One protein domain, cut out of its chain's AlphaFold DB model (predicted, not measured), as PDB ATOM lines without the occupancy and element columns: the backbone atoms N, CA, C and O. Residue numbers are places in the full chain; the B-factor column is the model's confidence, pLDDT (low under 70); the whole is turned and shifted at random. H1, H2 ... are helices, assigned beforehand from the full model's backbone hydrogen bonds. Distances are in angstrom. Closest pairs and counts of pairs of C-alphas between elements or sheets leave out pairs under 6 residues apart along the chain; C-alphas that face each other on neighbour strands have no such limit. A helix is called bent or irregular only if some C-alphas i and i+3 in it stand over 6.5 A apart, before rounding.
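Overview. This is residues 231 to 291 of the 292 residues of the protein "UDP-ManNAc 6-dehydrogenase" of Candidatus Bathyarchaeota archaeon (UniProt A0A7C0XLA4). One long helix, H1, makes the longest axis, with the short helices H2 and H3 packed near its opposite ends; the long link between them swings out and folds back past H1. The printed part has 61 residues with three named helices, H1, H2 and H3 in chain order, and no named strand: all helix. It is only just loose, close to compact, with a radius of gyration of the C-alphas of 13.0 A and spans of 38 by 26 by 16 A.

Arrangement. Start at H1, residues 231 to 254; its residues 247 to 252 alone touch H2, residues 258 to 265, closest at the C-alphas of Ala 248 and Tyr 258, 5.3 A. The two run opposite ways at a steep tilt of 64 degrees. Look next at residues 231 to 238 of H1, which alone touch H3, residues 283 to 289; the C-alphas of Asn 234 and Ile 283 are closest, 5.6 A. These helices run opposite ways at a steep tilt of 49 degrees. H2 and H3 are apart. Every O i to N i+4 pair is within hydrogen-bond range in H1 and H2, but 0 of 3 in H3, where 3 of 4 O i to N i+3 pairs are.

Along the chain. Find C-alpha 231 at (-13.703, 39.740, 46.397); H1 runs 34.7 A from there. H2 spans 10.1 A and H3 10.9 A, ending at C-alpha 289, (-9.999, 33.460, 48.438). H3 is only just irregular: C-alphas 284 and 287 are 6.55 A apart.

Size, cuts and confidence. The C-alphas of Gly 255 and Ile 291 are the farthest apart, 38.4 A. The printed part has no cut; H1 to H2 is a tight link, H2 to H3 a long one of 17 residues. No printed residue is under 70 in pLDDT.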
ATOM      1  N   LEU A 231     -13.647  41.004  47.123       95.31
ATOM      2  CA  LEU A 231     -13.703  39.740  46.397       95.31
ATOM      3  C   LEU A 231     -14.890  39.702  45.438       95.31
ATOM      4  O   LEU A 231     -14.695  39.376  44.271       95.31
ATOM      5  N   PHE A 232     -16.072  40.144  45.871       95.56
ATOM      6  CA  PHE A 232     -17.269  40.183  45.023       95.56
ATOM      7  C   PHE A 232     -17.052  41.014  43.756       95.56
ATOM      8  O   PHE A 232     -17.409  40.563  42.671       95.56
ATOM      9  N   LEU A 233     -16.385  42.169  43.860       93.25
ATOM     10  CA  LEU A 233     -16.049  42.980  42.684       93.25
ATOM     11  C   LEU A 233     -15.172  42.235  41.669       93.25
ATOM     12  O   LEU A 233     -15.366  42.378  40.462       93.25
ATOM     13  N   ASN A 234     -14.181  41.479  42.143       92.25
ATOM     14  CA  ASN A 234     -13.262  40.777  41.249       92.25
ATOM     15  C   ASN A 234     -13.917  39.528  40.654       92.25
ATOM     16  O   ASN A 234     -13.783  39.311  39.457       92.25
ATOM     17  N   VAL A 235     -14.675  38.772  41.453       93.56
ATOM     18  CA  VAL A 235     -15.404  37.579  40.996       93.56
ATOM     19  C   VAL A 235     -16.482  37.940  39.983       93.56
ATOM     20  O   VAL A 235     -16.565  37.310  38.936       93.56
ATOM     21  N   GLN A 236     -17.267  38.990  40.234       93.69
ATOM     22  CA  GLN A 236     -18.254  39.460  39.260       93.69
ATOM     23  C   GLN A 236     -17.585  39.853  37.937       93.69
ATOM     24  O   GLN A 236     -18.074  39.506  36.864       93.69
ATOM     25  N   ARG A 237     -16.451  40.564  38.000       92.75
ATOM     26  CA  ARG A 237     -15.698  40.940  36.800       92.75
ATOM     27  C   ARG A 237     -15.178  39.716  36.048       92.75
ATOM     28  O   ARG A 237     -15.240  39.717  34.824       92.75
ATOM     29  N   ASP A 238     -14.671  38.716  36.762       93.38
ATOM     30  CA  ASP A 238     -14.160  37.475  36.174       93.38
ATOM     31  C   ASP A 238     -15.265  36.707  35.437       93.38
ATOM     32  O   ASP A 238     -15.133  36.407  34.254       93.38
ATOM     33  N   LEU A 239     -16.413  36.506  36.092       93.44
ATOM     34  CA  LEU A 239     -17.572  35.838  35.495       93.44
ATOM     35  C   LEU A 239     -18.107  36.585  34.267       93.44
ATOM     36  O   LEU A 239     -18.413  35.961  33.254       93.44
ATOM     37  N   ASN A 240     -18.172  37.919  34.316       94.94
ATOM     38  CA  ASN A 240     -18.608  38.714  33.167       94.94
ATOM     39  C   ASN A 240     -17.615  38.647  31.993       94.94
ATOM     40  O   ASN A 240     -18.040  38.711  30.840       94.94
ATOM     41  N   LEU A 241     -16.308  38.526  32.259       94.94
ATOM     42  CA  LEU A 241     -15.294  38.321  31.216       94.94
ATOM     43  C   LEU A 241     -15.402  36.919  30.610       94.94
ATOM     44  O   LEU A 241     -15.352  36.786  29.391       94.94
ATOM     45  N   ALA A 242     -15.599  35.892  31.440       95.44
ATOM     46  CA  ALA A 242     -15.825  34.527  30.974       95.44
ATOM     47  C   ALA A 242     -17.066  34.446  30.071       95.44
ATOM     48  O   ALA A 242     -16.988  33.908  28.971       95.44
ATOM     49  N   LEU A 243     -18.176  35.072  30.479       97.12
ATOM     50  CA  LEU A 243     -19.392  35.151  29.668       97.12
ATOM     51  C   LEU A 243     -19.150  35.863  28.329       97.12
ATOM     52  O   LEU A 243     -19.598  35.385  27.289       97.12
ATOM     53  N   ALA A 244     -18.426  36.988  28.341       97.62
ATOM     54  CA  ALA A 244     -18.078  37.712  27.120       97.62
ATOM     55  C   ALA A 244     -17.233  36.856  26.161       97.62
ATOM     56  O   ALA A 244     -17.488  36.856  24.960       97.62
ATOM     57  N   ASN A 245     -16.271  36.095  26.690       97.75
ATOM     58  CA  ASN A 245     -15.443  35.181  25.904       97.75
ATOM     59  C   ASN A 245     -16.266  34.043  25.283       97.75
ATOM     60  O   ASN A 245     -16.146  33.800  24.084       97.75
ATOM     61  N   GLU A 246     -17.138  33.394  26.058       98.19
ATOM     62  CA  GLU A 246     -18.008  32.320  25.557       98.19
ATOM     63  C   GLU A 246     -18.962  32.819  24.462       98.19
ATOM     64  O   GLU A 246     -19.121  32.183  23.417       98.19
ATOM     65  N   PHE A 247     -19.559  33.998  24.651       98.31
ATOM     66  CA  PHE A 247     -20.410  34.607  23.631       98.31
ATOM     67  C   PHE A 247     -19.629  34.988  22.375       98.31
ATOM     68  O   PHE A 247     -20.137  34.771  21.277       98.31
ATOM     69  N   ALA A 248     -18.407  35.505  22.509       98.19
ATOM     70  CA  ALA A 248     -17.560  35.815  21.362       98.19
ATOM     71  C   ALA A 248     -17.218  34.555  20.549       98.19
ATOM     72  O   ALA A 248     -17.378  34.559  19.330       98.19
ATOM     73  N   MET A 249     -16.850  33.455  21.216       98.19
ATOM     74  CA  MET A 249     -16.582  32.167  20.561       98.19
ATOM     75  C   MET A 249     -17.824  31.594  19.864       98.19
ATOM     76  O   MET A 249     -17.730  31.033  18.770       98.19
ATOM     77  N   LEU A 250     -19.007  31.733  20.470       98.38
ATOM     78  CA  LEU A 250     -20.263  31.348  19.829       98.38
ATOM     79  C   LEU A 250     -20.557  32.210  18.592       98.38
ATOM     80  O   LEU A 250     -20.905  31.662  17.548       98.38
ATOM     81  N   CYS A 251     -20.407  33.533  18.696       98.50
ATOM     82  CA  CYS A 251     -20.635  34.461  17.589       98.50
ATOM     83  C   CYS A 251     -19.698  34.165  16.409       98.50
ATOM     84  O   CYS A 251     -20.165  34.096  15.274       98.50
ATOM     85  N   GLU A 252     -18.420  33.866  16.673       97.88
ATOM     86  CA  GLU A 252     -17.449  33.459  15.648       97.88
ATOM     87  C   GLU A 252     -17.910  32.203  14.890       97.88
ATOM     88  O   GLU A 252     -17.902  32.175  13.659       97.88
ATOM     89  N   ARG A 253     -18.415  31.186  15.604       98.50
ATOM     90  CA  ARG A 253     -18.960  29.960  14.990       98.50
ATOM     91  C   ARG A 253     -20.221  30.193  14.155       98.50
ATOM     92  O   ARG A 253     -20.517  29.378  13.283       98.50
ATOM     93  N   LEU A 254     -20.976  31.252  14.444       98.50
ATOM     94  CA  LEU A 254     -22.210  31.615  13.741       98.50
ATOM     95  C   LEU A 254     -21.991  32.668  12.640       98.50
ATOM     96  O   LEU A 254     -22.934  32.969  11.913       98.50
ATOM     97  N   GLY A 255     -20.780  33.221  12.506       98.31
ATOM     98  CA  GLY A 255     -20.493  34.315  11.574       98.31
ATOM     99  C   GLY A 255     -21.120  35.655  11.980       98.31
ATOM    100  O   GLY A 255     -21.470  36.447  11.110       98.31
ATOM    101  N   ILE A 256     -21.294  35.893  13.283       98.62
ATOM    102  CA  ILE A 256     -21.876  37.116  13.859       98.62
ATOM    103  C   ILE A 256     -20.756  37.957  14.492       98.62
ATOM    104  O   ILE A 256     -19.875  37.405  15.153       98.62
ATOM    105  N   ASP A 257     -20.793  39.285  14.345       98.19
ATOM    106  CA  ASP A 257     -19.881  40.177  15.071       98.19
ATOM    107  C   ASP A 257     -20.345  40.350  16.527       98.19
ATOM    108  O   ASP A 257     -21.362  40.982  16.823       98.19
ATOM    109  N   TYR A 258     -19.575  39.792  17.462       98.31
ATOM    110  CA  TYR A 258     -19.841  39.938  18.891       98.31
ATOM    111  C   TYR A 258     -19.853  41.404  19.344       98.31
ATOM    112  O   TYR A 258     -20.612  41.747  20.250       98.31
ATOM    113  N   LEU A 259     -19.019  42.271  18.761       98.19
ATOM    114  CA  LEU A 259     -18.936  43.671  19.174       98.19
ATOM    115  C   LEU A 259     -20.223  44.422  18.828       98.19
ATOM    116  O   LEU A 259     -20.723  45.158  19.679       98.19
ATOM    117  N   GLU A 260     -20.807  44.154  17.658       98.38
ATOM    118  CA  GLU A 260     -22.125  44.670  17.273       98.38
ATOM    119  C   GLU A 260     -23.211  44.182  18.246       98.38
ATOM    120  O   GLU A 260     -23.949  44.985  18.822       98.38
ATOM    121  N   VAL A 261     -23.269  42.869  18.513       98.12
ATOM    122  CA  VAL A 261     -24.247  42.289  19.454       98.12
ATOM    123  C   VAL A 261     -24.085  42.873  20.854       98.12
ATOM    124  O   VAL A 261     -25.074  43.191  21.508       98.12
ATOM    125  N   ARG A 262     -22.847  43.037  21.328       97.69
ATOM    126  CA  ARG A 262     -22.530  43.631  22.629       97.69
ATOM    127  C   ARG A 262     -23.039  45.067  22.724       97.69
ATOM    128  O   ARG A 262     -23.593  45.435  23.760       97.69
ATOM    129  N   GLU A 263     -22.805  45.882  21.698       97.62
ATOM    130  CA  GLU A 263     -23.270  47.270  21.662       97.62
ATOM    131  C   GLU A 263     -24.795  47.344  21.724       97.62
ATOM    132  O   GLU A 263     -25.325  48.069  22.565       97.62
ATOM    133  N   LEU A 264     -25.492  46.529  20.925       98.00
ATOM    134  CA  LEU A 264     -26.954  46.449  20.928       98.00
ATOM    135  C   LEU A 264     -27.508  45.908  22.253       98.00
ATOM    136  O   LEU A 264     -28.457  46.464  22.799       98.00
ATOM    137  N   ALA A 265     -26.906  44.853  22.804       97.25
ATOM    138  CA  ALA A 265     -27.338  44.254  24.062       97.25
ATOM    139  C   ALA A 265     -27.196  45.233  25.234       97.25
ATOM    140  O   ALA A 265     -28.072  45.283  26.088       97.25
ATOM    141  N   ASN A 266     -26.122  46.026  25.272       97.56
ATOM    142  CA  ASN A 266     -25.873  47.009  26.332       97.56
ATOM    143  C   ASN A 266     -26.739  48.282  26.222       97.56
ATOM    144  O   ASN A 266     -26.591  49.182  27.049       97.56
ATOM    145  N   VAL A 267     -27.637  48.379  25.230       97.25
ATOM    146  CA  VAL A 267     -28.733  49.365  25.240       97.25
ATOM    147  C   VAL A 267     -29.754  49.022  26.329       97.25
ATOM    148  O   VAL A 267     -30.364  49.927  26.902       97.25
ATOM    149  N   ASP A 268     -29.929  47.733  26.646       96.69
ATOM    150  CA  ASP A 268     -30.750  47.309  27.778       96.69
ATOM    151  C   ASP A 268     -30.079  47.718  29.106       96.69
ATOM    152  O   ASP A 268     -28.903  47.406  29.323       96.69
ATOM    153  N   PRO A 269     -30.799  48.389  30.026       95.44
ATOM    154  CA  PRO A 269     -30.212  48.934  31.249       95.44
ATOM    155  C   PRO A 269     -29.688  47.872  32.227       95.44
ATOM    156  O   PRO A 269     -28.949  48.224  33.147       95.44
ATOM    157  N   TYR A 270     -30.056  46.601  32.057       94.25
ATOM    158  CA  TYR A 270     -29.609  45.489  32.896       94.25
ATOM    159  C   TYR A 270     -28.468  44.681  32.264       94.25
ATOM    160  O   TYR A 270     -27.922  43.785  32.913       94.25
ATOM    161  N   SER A 271     -28.084  44.989  31.022       95.19
ATOM    162  CA  SER A 271     -27.006  44.311  30.305       95.19
ATOM    163  C   SER A 271     -25.704  45.110  30.346       95.19
ATOM    164  O   SER A 271     -25.654  46.300  30.029       95.19
ATOM    165  N   HIS A 272     -24.618  44.442  30.741       95.44
ATOM    166  CA  HIS A 272     -23.285  45.037  30.885       95.44
ATOM    167  C   HIS A 272     -22.188  44.103  30.353       95.44
ATOM    168  O   HIS A 272     -21.192  43.830  31.032       95.44
ATOM    169  N   LEU A 273     -22.371  43.585  29.139       96.56
ATOM    170  CA  LEU A 273     -21.405  42.715  28.478       96.56
ATOM    171  C   LEU A 273     -20.048  43.419  28.318       96.56
ATOM    172  O   LEU A 273     -19.948  44.568  27.861       96.56
ATOM    173  N   LEU A 274     -18.984  42.726  28.720       96.81
ATOM    174  CA  LEU A 274     -17.610  43.217  28.651       96.81
ATOM    175  C   LEU A 274     -16.997  42.953  27.274       96.81
ATOM    176  O   LEU A 274     -17.570  42.253  26.451       96.81
ATOM    177  N   PHE A 275     -15.837  43.548  27.007       96.69
ATOM    178  CA  PHE A 275     -15.034  43.137  25.858       96.69
ATOM    179  C   PHE A 275     -14.380  41.779  26.156       96.69
ATOM    180  O   PHE A 275     -13.892  41.599  27.280       96.69
ATOM    181  N   PRO A 276     -14.350  40.845  25.189       95.56
ATOM    182  CA  PRO A 276     -13.685  39.566  25.355       95.56
ATOM    183  C   PRO A 276     -12.166  39.773  25.338       95.56
ATOM    184  O   PRO A 276     -11.653  40.757  24.797       95.56
ATOM    185  N   GLY A 277     -11.430  38.849  25.943       92.12
ATOM    186  CA  GLY A 277      -9.976  38.876  25.976       92.12
ATOM    187  C   GLY A 277      -9.361  37.935  27.008       92.12
ATOM    188  O   GLY A 277     -10.045  37.258  27.779       92.12
ATOM    189  N   LEU A 278      -8.027  37.921  27.029       88.44
ATOM    190  CA  LEU A 278      -7.247  37.146  27.990       88.44
ATOM    191  C   LEU A 278      -7.331  37.772  29.387       88.44
ATOM    192  O   LEU A 278      -7.105  38.972  29.561       88.44
ATOM    193  N   VAL A 279      -7.601  36.942  30.395       85.25
ATOM    194  CA  VAL A 279      -7.668  37.365  31.798       85.25
ATOM    195  C   VAL A 279      -6.381  36.965  32.513       85.25
ATOM    196  O   VAL A 279      -5.958  35.813  32.470       85.25
ATOM    197  N   GLY A 280      -5.747  37.921  33.188       81.50
ATOM    198  CA  GLY A 280      -4.527  37.696  33.956       81.50
ATOM    199  C   GLY A 280      -4.471  38.534  35.230       81.50
ATOM    200  O   GLY A 280      -5.418  39.232  35.602       81.50
ATOM    201  N   GLY A 281      -3.330  38.488  35.916       80.88
ATOM    202  CA  GLY A 281      -3.116  39.244  37.147       80.88
ATOM    203  C   GLY A 281      -3.883  38.660  38.335       80.88
ATOM    204  O   GLY A 281      -3.794  37.470  38.614       80.88
ATOM    205  N   HIS A 282      -4.575  39.510  39.096       77.44
ATOM    206  CA  HIS A 282      -5.223  39.098  40.348       77.44
ATOM    207  C   HIS A 282      -6.667  38.605  40.191       77.44
ATOM    208  O   HIS A 282      -7.176  37.962  41.097       77.44
ATOM    209  N   ILE A 283      -7.319  38.883  39.061       81.50
ATOM    210  CA  ILE A 283      -8.743  38.573  38.869       81.50
ATOM    211  C   ILE A 283      -9.021  37.058  38.972       81.50
ATOM    212  O   ILE A 283      -9.849  36.701  39.808       81.50
ATOM    213  N   PRO A 284      -8.279  36.168  38.276       81.00
ATOM    214  CA  PRO A 284      -8.601  34.734  38.279       81.00
ATOM    215  C   PRO A 284      -8.369  34.044  39.628       81.00
ATOM    216  O   PRO A 284      -8.943  32.999  39.911       81.00
ATOM    217  N   LYS A 285      -7.494  34.606  40.473       85.88
ATOM    218  CA  LYS A 285      -7.132  33.987  41.755       85.88
ATOM    219  C   LYS A 285      -8.056  34.386  42.904       85.88
ATOM    220  O   LYS A 285      -8.179  33.643  43.872       85.88
ATOM    221  N   ASP A 286      -8.673  35.566  42.831       90.00
ATOM    222  CA  ASP A 286      -9.393  36.140  43.971       90.00
ATOM    223  C   ASP A 286     -10.674  35.347  44.292       90.00
ATOM    224  O   ASP A 286     -11.109  35.346  45.443       90.00
ATOM    225  N   LEU A 287     -11.233  34.604  43.323       91.00
ATOM    226  CA  LEU A 287     -12.326  33.652  43.556       91.00
ATOM    227  C   LEU A 287     -11.955  32.598  44.606       91.00
ATOM    228  O   LEU A 287     -12.744  32.323  45.506       91.00
ATOM    229  N   TYR A 288     -10.741  32.054  44.544       91.75
ATOM    230  CA  TYR A 288     -10.288  31.017  45.474       91.75
ATOM    231  C   TYR A 288     -10.110  31.532  46.904       91.75
ATOM    232  O   TYR A 288     -10.136  30.747  47.844       91.75
ATOM    233  N   LEU A 289     -10.019  32.852  47.103       91.69
ATOM    234  CA  LEU A 289      -9.999  33.460  48.438       91.69
ATOM    235  C   LEU A 289     -11.379  33.456  49.124       91.69
ATOM    236  O   LEU A 289     -11.454  33.712  50.327       91.69
ATOM    237  N   LEU A 290     -12.462  33.184  48.381       87.44
ATOM    238  CA  LEU A 290     -13.806  32.970  48.939       87.44
ATOM    239  C   LEU A 290     -14.051  31.521  49.364       87.44
ATOM    240  O   LEU A 290     -14.920  31.279  50.201       87.44
ATOM    241  N   ILE A 291     -13.326  30.575  48.769       72.31
ATOM    242  CA  ILE A 291     -13.524  29.145  48.988       72.31
ATOM    243  C   ILE A 291     -12.755  28.755  50.257       72.31
ATOM    244  O   ILE A 291     -11.596  29.131  50.430       72.31
TER     245      ILE A 291